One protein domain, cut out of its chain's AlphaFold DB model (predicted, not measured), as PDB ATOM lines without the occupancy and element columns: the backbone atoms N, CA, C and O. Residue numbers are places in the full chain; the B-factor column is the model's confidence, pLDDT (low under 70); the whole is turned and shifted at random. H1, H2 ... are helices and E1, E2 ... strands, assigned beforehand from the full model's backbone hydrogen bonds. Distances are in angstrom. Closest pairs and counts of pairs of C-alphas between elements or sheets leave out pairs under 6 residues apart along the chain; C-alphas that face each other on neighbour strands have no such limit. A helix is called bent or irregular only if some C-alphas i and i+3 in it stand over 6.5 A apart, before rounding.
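AT A GLANCE: This is residues 84 to 171 of the 204 residues of an uncharacterized protein of Ruminococcus sp. CAG:353 (UniProt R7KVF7). Two long helices, H3 and H4, follow each other and meet near their ends in a wide corner, and a loose head made of H1, the short H2 and the small strand hairpin E1 and E2 gathers by the first part of H3. Beyond the corner H4 is an arm: its residues 159 to 171 stick out free, and the body without them spans 41 by 21 by 20 A. The printed part has 88 residues with four named helices and two named strands, in the order H1, E1, E2, H2, H3, H4; the sheet, E1 - E2, is antiparallel, and the class is mostly helix. The whole is loose, with a radius of gyration of the C-alphas of 17.3 A and spans of 54 by 24 by 21 A.

HOW THE PARTS SIT: Start with H1, residues 87 to 99, and look across to H3, residues 122 to 145: they only just touch, with 3 pairs of C-alphas within 8 A, the closest being those of Ile 90 and Ala 128 at 6.2 A. H1 touches H3 with residues 90 to 94 alone, and H3 touches H1 with residues 128 to 132 alone. The two run the same way at a steep tilt of 57 degrees. Next find the hairpin of E1, residues 104 to 106, and E2, residues 109 to 111, antiparallel at 148 degrees; N 106 and O 109 are 2.9 A apart and N 111 and O 104 are 2.8 A apart, within hydrogen-bond range. E2 and H3 are near each other, while E1 and H3 are apart. H2, residues 114 to 117, is close to but not clearly touching H1, the closest C-alphas being those of Val 93 and Tyr 116 at 6.4 A. H4, residues 152 to 171, is close to but not clearly touching H3; their closest C-alphas, of Arg 144 and Asp 154, are 7.7 A apart. These two run the same way at a steep tilt of 69.7 degrees, only just short of about perpendicular. Every O i to N i+4 pair is within hydrogen-bond range in H1 and H4, and 18 of 20 are in H3; H2 is too short for such a pair, and its 1 O i to N i+3 pair is within range.

IN THESE COORDINATES: Find C-alpha 87 at (284.983, 150.071, 291.712), where H1 begins its 18.1 A to residue 99. E1 and E2 each measure 6.2 A, and H2 4.9 A. H3 starts at C-alpha 122, (295.902, 155.484, 284.321), and spans 35.8 A; it is irregular, with C-alphas 123 and 126 at 7.1 A. H4 spans 28.6 A and ends at C-alpha 171, (316.653, 138.336, 329.170).

THE WHOLE: The C-alphas of Glu 119 and Ala 171 are the two farthest apart, at 54.4 A. The printed part has no cut and no long link. The mean pLDDT of the printed part is 80.6, and no printed residue is under 70.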
ATOM      1  N   LEU A  84     285.284 158.864 291.603       73.94
ATOM      2  CA  LEU A  84     286.576 159.113 290.950       73.94
ATOM      3  C   LEU A  84     287.192 157.849 290.320       73.94
ATOM      4  O   LEU A  84     288.169 157.928 289.576       73.94
ATOM      5  N   PHE A  85     286.638 156.681 290.628       76.31
ATOM      6  CA  PHE A  85     287.045 155.392 290.101       76.31
ATOM      7  C   PHE A  85     285.824 154.483 289.945       76.31
ATOM      8  O   PHE A  85     284.867 154.568 290.713       76.31
ATOM      9  N   ASP A  86     285.890 153.585 288.969       80.81
ATOM     10  CA  ASP A  86     284.895 152.533 288.783       80.81
ATOM     11  C   ASP A  86     285.306 151.313 289.618       80.81
ATOM     12  O   ASP A  86     286.206 150.551 289.247       80.81
ATOM     13  N   PHE A  87     284.688 151.170 290.795       83.12
ATOM     14  CA  PHE A  87     284.983 150.071 291.712       83.12
ATOM     15  C   PHE A  87     284.745 148.710 291.059       83.12
ATOM     16  O   PHE A  87     285.600 147.832 291.165       83.12
ATOM     17  N   ASP A  88     283.612 148.538 290.379       84.25
ATOM     18  CA  ASP A  88     283.184 147.248 289.844       84.25
ATOM     19  C   ASP A  88     284.103 146.793 288.715       84.25
ATOM     20  O   ASP A  88     284.504 145.624 288.669       84.25
ATOM     21  N   LYS A  89     284.516 147.722 287.846       85.25
ATOM     22  CA  LYS A  89     285.488 147.439 286.789       85.25
ATOM     23  C   LYS A  89     286.843 147.046 287.372       85.25
ATOM     24  O   LYS A  89     287.372 145.992 287.020       85.25
ATOM     25  N   ILE A  90     287.392 147.842 288.294       84.94
ATOM     26  CA  ILE A  90     288.690 147.552 288.929       84.94
ATOM     27  C   ILE A  90     288.639 146.211 289.669       84.94
ATOM     28  O   ILE A  90     289.538 145.381 289.525       84.94
ATOM     29  N   TRP A  91     287.571 145.974 290.430       86.06
ATOM     30  CA  TRP A  91     287.382 144.738 291.177       86.06
ATOM     31  C   TRP A  91     287.277 143.523 290.256       86.06
ATOM     32  O   TRP A  91     287.926 142.509 290.512       86.06
ATOM     33  N   SER A  92     286.542 143.640 289.150       86.44
ATOM     34  CA  SER A  92     286.420 142.579 288.145       86.44
ATOM     35  C   SER A  92     287.773 142.219 287.534       86.44
ATOM     36  O   SER A  92     288.115 141.037 287.447       86.44
ATOM     37  N   VAL A  93     288.592 143.217 287.189       84.69
ATOM     38  CA  VAL A  93     289.955 143.004 286.675       84.69
ATOM     39  C   VAL A  93     290.818 142.277 287.712       84.69
ATOM     40  O   VAL A  93     291.479 141.286 287.392       84.69
ATOM     41  N   ILE A  94     290.778 142.703 288.979       81.31
ATOM     42  CA  ILE A  94     291.517 142.050 290.074       81.31
ATOM     43  C   ILE A  94     291.058 140.596 290.264       81.31
ATOM     44  O   ILE A  94     291.887 139.695 290.431       81.31
ATOM     45  N   GLN A  95     289.748 140.343 290.218       83.50
ATOM     46  CA  GLN A  95     289.188 138.997 290.317       83.50
ATOM     47  C   GLN A  95     289.647 138.102 289.165       83.50
ATOM     48  O   GLN A  95     290.026 136.955 289.413       83.50
ATOM     49  N   LEU A  96     289.672 138.612 287.932       85.06
ATOM     50  CA  LEU A  96     290.202 137.890 286.772       85.06
ATOM     51  C   LEU A  96     291.679 137.538 286.962       85.06
ATOM     52  O   LEU A  96     292.057 136.376 286.814       85.06
ATOM     53  N   CYS A  97     292.496 138.495 287.412       81.56
ATOM     54  CA  CYS A  97     293.912 138.245 287.686       81.56
ATOM     55  C   CYS A  97     294.118 137.121 288.715       81.56
ATOM     56  O   CYS A  97     295.069 136.340 288.600       81.56
ATOM     57  N   SER A  98     293.240 137.065 289.725       78.94
ATOM     58  CA  SER A  98     293.265 136.073 290.803       78.94
ATOM     59  C   SER A  98     292.852 134.690 290.301       78.94
ATOM     60  O   SER A  98     293.552 133.709 290.558       78.94
ATOM     61  N   ARG A  99     291.766 134.612 289.518       81.56
ATOM     62  CA  ARG A  99     291.272 133.364 288.907       81.56
ATOM     63  C   ARG A  99     292.284 132.745 287.953       81.56
ATOM     64  O   ARG A  99     292.469 131.534 287.977       81.56
ATOM     65  N   ASP A 100     292.976 133.576 287.183       81.19
ATOM     66  CA  ASP A 100     293.993 133.133 286.226       81.19
ATOM     67  C   ASP A 100     295.337 132.787 286.900       81.19
ATOM     68  O   ASP A 100     296.315 132.475 286.220       81.19
ATOM     69  N   GLY A 101     295.434 132.878 288.238       71.75
ATOM     70  CA  GLY A 101     296.662 132.604 289.001       71.75
ATOM     71  C   GLY A 101     297.820 133.551 288.666       71.75
ATOM     72  O   GLY A 101     298.986 133.261 288.940       71.75
ATOM     73  N   SER A 102     297.507 134.678 288.030       76.12
ATOM     74  CA  SER A 102     298.485 135.595 287.447       76.12
ATOM     75  C   SER A 102     298.969 136.663 288.430       76.12
ATOM     76  O   SER A 102     300.051 137.222 288.249       76.12
ATOM     77  N   LEU A 103     298.205 136.885 289.507       76.25
ATOM     78  CA  LEU A 103     298.635 137.621 290.693       76.25
ATOM     79  C   LEU A 103     299.706 136.813 291.430       76.25
ATOM     80  O   LEU A 103     299.410 135.896 292.197       76.25
ATOM     81  N   LYS A 104     300.973 137.163 291.198       72.88
ATOM     82  CA  LYS A 104     302.106 136.519 291.866       72.88
ATOM     83  C   LYS A 104     302.592 137.380 293.015       72.88
ATOM     84  O   LYS A 104     302.887 138.558 292.844       72.88
ATOM     85  N   ARG A 105     302.725 136.767 294.189       71.12
ATOM     86  CA  ARG A 105     303.449 137.359 295.311       71.12
ATOM     87  C   ARG A 105     304.909 136.939 295.214       71.12
ATOM     88  O   ARG A 105     305.210 135.753 295.313       71.12
ATOM     89  N   VAL A 106     305.807 137.906 295.087       73.19
ATOM     90  CA  VAL A 106     307.248 137.682 295.221       73.19
ATOM     91  C   VAL A 106     307.713 138.477 296.435       73.19
ATOM     92  O   VAL A 106     307.712 139.704 296.421       73.19
ATOM     93  N   ASN A 107     308.059 137.778 297.519       72.56
ATOM     94  CA  ASN A 107     308.462 138.363 298.804       72.56
ATOM     95  C   ASN A 107     307.443 139.371 299.367       72.56
ATOM     96  O   ASN A 107     306.418 138.975 299.928       72.56
ATOM     97  N   ASN A 108     307.727 140.666 299.229       72.69
ATOM     98  CA  ASN A 108     306.907 141.765 299.734       72.69
ATOM     99  C   ASN A 108     306.180 142.539 298.625       72.69
ATOM    100  O   ASN A 108     305.566 143.564 298.904       72.69
ATOM    101  N   THR A 109     306.228 142.049 297.385       77.12
ATOM    102  CA  THR A 109     305.643 142.709 296.218       77.12
ATOM    103  C   THR A 109     304.569 141.826 295.592       77.12
ATOM    104  O   THR A 109     304.729 140.608 295.472       77.12
ATOM    105  N   ILE A 110     303.462 142.452 295.195       78.75
ATOM    106  CA  ILE A 110     302.412 141.830 294.390       78.75
ATOM    107  C   ILE A 110     302.658 142.250 292.943       78.75
ATOM    108  O   ILE A 110     302.673 143.437 292.634       78.75
ATOM    109  N   THR A 111     302.884 141.281 292.065       78.81
ATOM    110  CA  THR A 111     303.093 141.520 290.639       78.81
ATOM    111  C   THR A 111     301.789 141.277 289.892       78.81
ATOM    112  O   THR A 111     301.242 140.172 289.925       78.81
ATOM    113  N   ILE A 112     301.314 142.315 289.208       80.94
ATOM    114  CA  ILE A 112     300.148 142.271 288.325       80.94
ATOM    115  C   ILE A 112     300.661 142.283 286.882       80.94
ATOM    116  O   ILE A 112     301.496 143.126 286.547       80.94
ATOM    117  N   PRO A 113     300.196 141.377 286.009       82.69
ATOM    118  CA  PRO A 113     300.556 141.422 284.600       82.69
ATOM    119  C   PRO A 113     300.100 142.722 283.930       82.69
ATOM    120  O   PRO A 113     298.951 143.138 284.086       82.69
ATOM    121  N   GLN A 114     300.966 143.301 283.095       82.56
ATOM    122  CA  GLN A 114     300.699 144.570 282.407       82.56
ATOM    123  C   GLN A 114     299.400 144.556 281.589       82.56
ATOM    124  O   GLN A 114     298.722 145.573 281.502       82.56
ATOM    125  N   LYS A 115     299.024 143.397 281.025       85.44
ATOM    126  CA  LYS A 115     297.787 143.248 280.245       85.44
ATOM    127  C   LYS A 115     296.539 143.686 281.025       85.44
ATOM    128  O   LYS A 115     295.740 144.428 280.478       85.44
ATOM    129  N   TYR A 116     296.435 143.318 282.304       82.19
ATOM    130  CA  TYR A 116     295.293 143.676 283.151       82.19
ATOM    131  C   TYR A 116     295.415 145.104 283.687       82.19
ATOM    132  O   TYR A 116     294.424 145.811 283.817       82.19
ATOM    133  N   LEU A 117     296.641 145.568 283.950       83.19
ATOM    134  CA  LEU A 117     296.871 146.952 284.375       83.19
ATOM    135  C   LEU A 117     296.495 147.964 283.278       83.19
ATOM    136  O   LEU A 117     296.104 149.089 283.580       83.19
ATOM    137  N   ASN A 118     296.589 147.562 282.008       86.88
ATOM    138  CA  ASN A 118     296.168 148.370 280.867       86.88
ATOM    139  C   ASN A 118     294.640 148.464 280.716       86.88
ATOM    140  O   ASN A 118     294.173 149.394 280.069       86.88
ATOM    141  N   GLU A 119     293.866 147.548 281.308       85.62
ATOM    142  CA  GLU A 119     292.395 147.620 281.323       85.62
ATOM    143  C   GLU A 119     291.873 148.665 282.327       85.62
ATOM    144  O   GLU A 119     290.721 149.106 282.243       85.62
ATOM    145  N   ILE A 120     292.732 149.072 283.268       84.81
ATOM    146  CA  ILE A 120     292.471 150.111 284.262       84.81
ATOM    147  C   ILE A 120     293.023 151.441 283.744       84.81
ATOM    148  O   ILE A 120     294.202 151.553 283.374       84.81
ATOM    149  N   GLU A 121     292.168 152.464 283.758       84.44
ATOM    150  CA  GLU A 121     292.540 153.816 283.350       84.44
ATOM    151  C   GLU A 121     293.719 154.336 284.193       84.44
ATOM    152  O   GLU A 121     293.752 154.102 285.406       84.44
ATOM    153  N   PRO A 122     294.698 155.052 283.606       85.75
ATOM    154  CA  PRO A 122     295.902 155.484 284.321       85.75
ATOM    155  C   PRO A 122     295.628 156.265 285.613       85.75
ATOM    156  O   PRO A 122     296.312 156.051 286.611       85.75
ATOM    157  N   ASN A 123     294.605 157.121 285.610       83.75
ATOM    158  CA  ASN A 123     294.162 157.906 286.768       83.75
ATOM    159  C   ASN A 123     293.548 157.055 287.897       83.75
ATOM    160  O   ASN A 123     293.476 157.513 289.032       83.75
ATOM    161  N   GLN A 124     293.132 155.822 287.608       84.50
ATOM    162  CA  GLN A 124     292.521 154.897 288.565       84.50
ATOM    163  C   GLN A 124     293.504 153.840 289.094       84.50
ATOM    164  O   GLN A 124     293.179 153.108 290.033       84.50
ATOM    165  N   ARG A 125     294.718 153.751 288.533       85.81
ATOM    166  CA  ARG A 125     295.703 152.717 288.901       85.81
ATOM    167  C   ARG A 125     296.148 152.805 290.354       85.81
ATOM    168  O   ARG A 125     296.194 151.777 291.020       85.81
ATOM    169  N   GLU A 126     296.379 154.011 290.875       85.56
ATOM    170  CA  GLU A 126     296.728 154.194 292.292       85.56
ATOM    171  C   GLU A 126     295.635 153.622 293.210       85.56
ATOM    172  O   GLU A 126     295.909 152.975 294.223       85.56
ATOM    173  N   TYR A 127     294.368 153.814 292.838       83.38
ATOM    174  CA  TYR A 127     293.253 153.280 293.605       83.38
ATOM    175  C   TYR A 127     293.199 151.748 293.544       83.38
ATOM    176  O   TYR A 127     293.010 151.091 294.572       83.38
ATOM    177  N   ALA A 128     293.431 151.168 292.365       83.12
ATOM    178  CA  ALA A 128     293.537 149.722 292.202       83.12
ATOM    179  C   ALA A 128     294.670 149.129 293.061       83.12
ATOM    180  O   ALA A 128     294.462 148.136 293.760       83.12
ATOM    181  N   GLU A 129     295.840 149.769 293.089       85.19
ATOM    182  CA  GLU A 129     296.976 149.360 293.926       85.19
ATOM    183  C   GLU A 129     296.631 149.374 295.421       85.19
ATOM    184  O   GLU A 129     296.911 148.404 296.141       85.19
ATOM    185  N   ARG A 130     295.964 150.435 295.896       86.62
ATOM    186  CA  ARG A 130     295.481 150.528 297.284       86.62
ATOM    187  C   ARG A 130     294.476 149.426 297.605       86.62
ATOM    188  O   ARG A 130     294.580 148.791 298.656       86.62
ATOM    189  N   MET A 131     293.536 149.164 296.698       84.50
ATOM    190  CA  MET A 131     292.521 148.126 296.877       84.50
ATOM    191  C   MET A 131     293.157 146.738 297.019       84.50
ATOM    192  O   MET A 131     292.844 146.008 297.960       84.50
ATOM    193  N   ILE A 132     294.085 146.385 296.128       82.44
ATOM    194  CA  ILE A 132     294.788 145.094 296.158       82.44
ATOM    195  C   ILE A 132     295.588 144.952 297.453       82.44
ATOM    196  O   ILE A 132     295.524 143.911 298.113       82.44
ATOM    197  N   SER A 133     296.293 146.010 297.852       83.69
ATOM    198  CA  SER A 133     297.097 146.036 299.076       83.69
ATOM    199  C   SER A 133     296.249 145.814 300.332       83.69
ATOM    200  O   SER A 133     296.621 145.024 301.207       83.69
ATOM    201  N   GLU A 134     295.082 146.457 300.420       86.00
ATOM    202  CA  GLU A 134     294.168 146.303 301.557       86.00
ATOM    203  C   GLU A 134     293.559 144.898 301.609       86.00
ATOM    204  O   GLU A 134     293.566 144.259 302.664       86.00
ATOM    205  N   GLN A 135     293.086 144.368 300.478       80.62
ATOM    206  CA  GLN A 135     292.518 143.015 300.417       80.62
ATOM    207  C   GLN A 135     293.543 141.953 300.798       80.62
ATOM    208  O   GLN A 135     293.257 141.036 301.576       80.62
ATOM    209  N   TYR A 136     294.773 142.118 300.325       77.44
ATOM    210  CA  TYR A 136     295.868 141.241 300.690       77.44
ATOM    211  C   TYR A 136     296.189 141.315 302.190       77.44
ATOM    212  O   TYR A 136     296.344 140.292 302.861       77.44
ATOM    213  N   SER A 137     296.204 142.523 302.754       80.81
ATOM    214  CA  SER A 137     296.416 142.747 304.187       80.81
ATOM    215  C   SER A 137     295.302 142.146 305.046       80.81
ATOM    216  O   SER A 137     295.568 141.602 306.120       80.81
ATOM    217  N   ARG A 138     294.046 142.202 304.587       82.56
ATOM    218  CA  ARG A 138     292.906 141.537 305.240       82.56
ATOM    219  C   ARG A 138     293.045 140.024 305.201       82.56
ATOM    220  O   ARG A 138     292.894 139.378 306.234       82.56
ATOM    221  N   MET A 139     293.405 139.462 304.048       78.94
ATOM    222  CA  MET A 139     293.662 138.029 303.918       78.94
ATOM    223  C   MET A 139     294.763 137.572 304.887       78.94
ATOM    224  O   MET A 139     294.586 136.576 305.585       78.94
ATOM    225  N   LEU A 140     295.876 138.307 304.975       75.94
ATOM    226  CA  LEU A 140     296.963 138.000 305.910       75.94
ATOM    227  C   LEU A 140     296.512 138.063 307.373       75.94
ATOM    228  O   LEU A 140     296.832 137.162 308.147       75.94
ATOM    229  N   ARG A 141     295.757 139.101 307.754       80.44
ATOM    230  CA  ARG A 141     295.178 139.216 309.103       80.44
ATOM    231  C   ARG A 141     294.278 138.022 309.416       80.44
ATOM    232  O   ARG A 141     294.457 137.390 310.451       80.44
ATOM    233  N   ASN A 142     293.395 137.650 308.494       79.19
ATOM    234  CA  ASN A 142     292.494 136.512 308.671       79.19
ATOM    235  C   ASN A 142     293.249 135.186 308.801       79.19
ATOM    236  O   ASN A 142     292.893 134.376 309.653       79.19
ATOM    237  N   ARG A 143     294.320 134.974 308.024       76.75
ATOM    238  CA  ARG A 143     295.185 133.793 308.181       76.75
ATOM    239  C   ARG A 143     295.859 133.762 309.548       76.75
ATOM    240  O   ARG A 143     295.885 132.720 310.180       76.75
ATOM    241  N   ARG A 144     296.359 134.890 310.057       73.50
ATOM    242  CA  ARG A 144     296.971 134.930 311.400       73.50
ATOM    243  C   ARG A 144     295.984 134.606 312.517       73.50
ATOM    244  O   ARG A 144     296.382 133.995 313.500       73.50
ATOM    245  N   VAL A 145     294.723 135.001 312.374       77.12
ATOM    246  CA  VAL A 145     293.705 134.819 313.418       77.12
ATOM    247  C   VAL A 145     293.019 133.454 313.332       77.12
ATOM    248  O   VAL A 145     292.600 132.928 314.357       77.12
ATOM    249  N   ASN A 146     292.907 132.860 312.140       77.75
ATOM    250  CA  ASN A 146     292.179 131.609 311.938       77.75
ATOM    251  C   ASN A 146     293.125 130.397 311.786       77.75
ATOM    252  O   ASN A 146     293.735 130.249 310.724       77.75
ATOM    253  N   PRO A 147     293.179 129.479 312.773       72.00
ATOM    254  CA  PRO A 147     294.054 128.304 312.736       72.00
ATOM    255  C   PRO A 147     293.798 127.374 311.543       72.00
ATOM    256  O   PRO A 147     294.717 126.715 311.069       72.00
ATOM    257  N   LEU A 148     292.564 127.335 311.027       73.25
ATOM    258  CA  LEU A 148     292.166 126.445 309.929       73.25
ATOM    259  C   LEU A 148     292.738 126.868 308.567       73.25
ATOM    260  O   LEU A 148     292.726 126.080 307.628       73.25
ATOM    261  N   VAL A 149     293.203 128.114 308.443       75.50
ATOM    262  CA  VAL A 149     293.655 128.712 307.171       75.50
ATOM    263  C   VAL A 149     295.145 129.076 307.213       75.50
ATOM    264  O   VAL A 149     295.675 129.656 306.263       75.50
ATOM    265  N   GLN A 150     295.835 128.756 308.312       75.25
ATOM    266  CA  GLN A 150     297.272 128.969 308.460       75.25
ATOM    267  C   GLN A 150     298.050 127.947 307.640       75.25
ATOM    268  O   GLN A 150     297.796 126.746 307.714       75.25
ATOM    269  N   SER A 151     299.034 128.413 306.868       75.69
ATOM    270  CA  SER A 151     299.985 127.499 306.239       75.69
ATOM    271  C   SER A 151     301.030 127.018 307.253       75.69
ATOM    272  O   SER A 151     301.297 127.680 308.256       75.69
ATOM    273  N   LEU A 152     301.692 125.894 306.963       72.56
ATOM    274  CA  LEU A 152     302.803 125.390 307.785       72.56
ATOM    275  C   LEU A 152     303.938 126.412 307.937       72.56
ATOM    276  O   LEU A 152     304.588 126.469 308.979       72.56
ATOM    277  N   ASN A 153     304.162 127.241 306.916       74.44
ATOM    278  CA  ASN A 153     305.164 128.300 306.982       74.44
ATOM    279  C   ASN A 153     304.716 129.441 307.910       74.44
ATOM    280  O   ASN A 153     305.524 129.954 308.677       74.44
ATOM    281  N   ASP A 154     303.425 129.792 307.902       73.94
ATOM    282  CA  ASP A 154     302.870 130.791 308.827       73.94
ATOM    283  C   ASP A 154     302.998 130.322 310.286       73.94
ATOM    284  O   ASP A 154     303.389 131.101 311.153       73.94
ATOM    285  N   LEU A 155     302.737 129.034 310.543       77.12
ATOM    286  CA  LEU A 155     302.908 128.409 311.859       77.12
ATOM    287  C   LEU A 155     304.369 128.418 312.317       77.12
ATOM    288  O   LEU A 155     304.648 128.741 313.471       77.12
ATOM    289  N   LYS A 156     305.303 128.102 311.412       81.25
ATOM    290  CA  LYS A 156     306.742 128.141 311.695       81.25
ATOM    291  C   LYS A 156     307.196 129.552 312.074       81.25
ATOM    292  O   LYS A 156     307.822 129.721 313.115       81.25
ATOM    293  N   VAL A 157     306.835 130.558 311.277       81.88
ATOM    294  CA  VAL A 157     307.201 131.960 311.540       81.88
ATOM    295  C   VAL A 157     306.585 132.455 312.850       81.88
ATOM    296  O   VAL A 157     307.259 133.114 313.636       81.88
ATOM    297  N   ALA A 158     305.324 132.116 313.128       80.31
ATOM    298  CA  ALA A 158     304.682 132.474 314.391       80.31
ATOM    299  C   ALA A 158     305.369 131.809 315.598       80.31
ATOM    300  O   ALA A 158     305.543 132.442 316.640       80.31
ATOM    301  N   ALA A 159     305.795 130.551 315.462       79.31
ATOM    302  CA  ALA A 159     306.542 129.848 316.501       79.31
ATOM    303  C   ALA A 159     307.927 130.476 316.744       79.31
ATOM    304  O   ALA A 159     308.302 130.673 317.899       79.31
ATOM    305  N   GLU A 160     308.653 130.841 315.684       83.56
ATOM    306  CA  GLU A 160     309.941 131.546 315.771       83.56
ATOM    307  C   GLU A 160     309.788 132.898 316.489       83.56
ATOM    308  O   GLU A 160     310.498 133.159 317.460       83.56
ATOM    309  N   GLN A 161     308.787 133.702 316.113       82.75
ATOM    310  CA  GLN A 161     308.494 134.988 316.763       82.75
ATOM    311  C   GLN A 161     308.129 134.836 318.245       82.75
ATOM    312  O   GLN A 161     308.584 135.612 319.087       82.75
ATOM    313  N   ASN A 162     307.335 133.820 318.591       83.50
ATOM    314  CA  ASN A 162     306.990 133.538 319.983       83.50
ATOM    315  C   ASN A 162     308.218 133.105 320.796       83.50
ATOM    316  O   ASN A 162     308.368 133.523 321.944       83.50
ATOM    317  N   MET A 163     309.126 132.309 320.219       81.88
ATOM    318  CA  MET A 163     310.379 131.951 320.889       81.88
ATOM    319  C   MET A 163     311.273 133.169 321.126       81.88
ATOM    320  O   MET A 163     311.808 133.305 322.226       81.88
ATOM    321  N   GLU A 164     311.415 134.058 320.144       84.56
ATOM    322  CA  GLU A 164     312.181 135.302 320.292       84.56
ATOM    323  C   GLU A 164     311.590 136.205 321.383       84.56
ATOM    324  O   GLU A 164     312.325 136.709 322.234       84.56
ATOM    325  N   ALA A 165     310.262 136.354 321.426       85.38
ATOM    326  CA  ALA A 165     309.579 137.119 322.468       85.38
ATOM    327  C   ALA A 165     309.829 136.531 323.869       85.38
ATOM    328  O   ALA A 165     310.186 137.261 324.794       85.38
ATOM    329  N   ILE A 166     309.733 135.204 324.013       83.69
ATOM    330  CA  ILE A 166     310.019 134.501 325.273       83.69
ATOM    331  C   ILE A 166     311.490 134.671 325.678       83.69
ATOM    332  O   ILE A 166     311.794 134.844 326.860       83.69
ATOM    333  N   GLN A 167     312.421 134.608 324.725       83.62
ATOM    334  CA  GLN A 167     313.846 134.814 324.993       83.62
ATOM    335  C   GLN A 167     314.129 136.248 325.447       83.62
ATOM    336  O   GLN A 167     314.862 136.443 326.418       83.62
ATOM    337  N   LYS A 168     313.501 137.240 324.810       85.06
ATOM    338  CA  LYS A 168     313.628 138.648 325.184       85.06
ATOM    339  C   LYS A 168     313.057 138.923 326.576       85.06
ATOM    340  O   LYS A 168     313.735 139.530 327.400       85.06
ATOM    341  N   GLU A 169     311.880 138.388 326.893       83.06
ATOM    342  CA  GLU A 169     311.275 138.516 328.225       83.06
ATOM    343  C   GLU A 169     312.138 137.848 329.312       83.06
ATOM    344  O   GLU A 169     312.316 138.383 330.411       83.06
ATOM    345  N   LYS A 170     312.732 136.683 329.010       82.62
ATOM    346  CA  LYS A 170     313.684 136.015 329.911       82.62
ATOM    347  C   LYS A 170     314.945 136.849 330.129       82.62
ATOM    348  O   LYS A 170     315.405 136.935 331.268       82.62
ATOM    349  N   ALA A 171     315.483 137.467 329.080       83.00
ATOM    350  CA  ALA A 171     316.653 138.336 329.170       83.00
ATOM    351  C   ALA A 171     316.362 139.598 330.000       83.00
ATOM    352  O   ALA A 171     317.148 139.937 330.883       83.00
TER     353      ALA A 171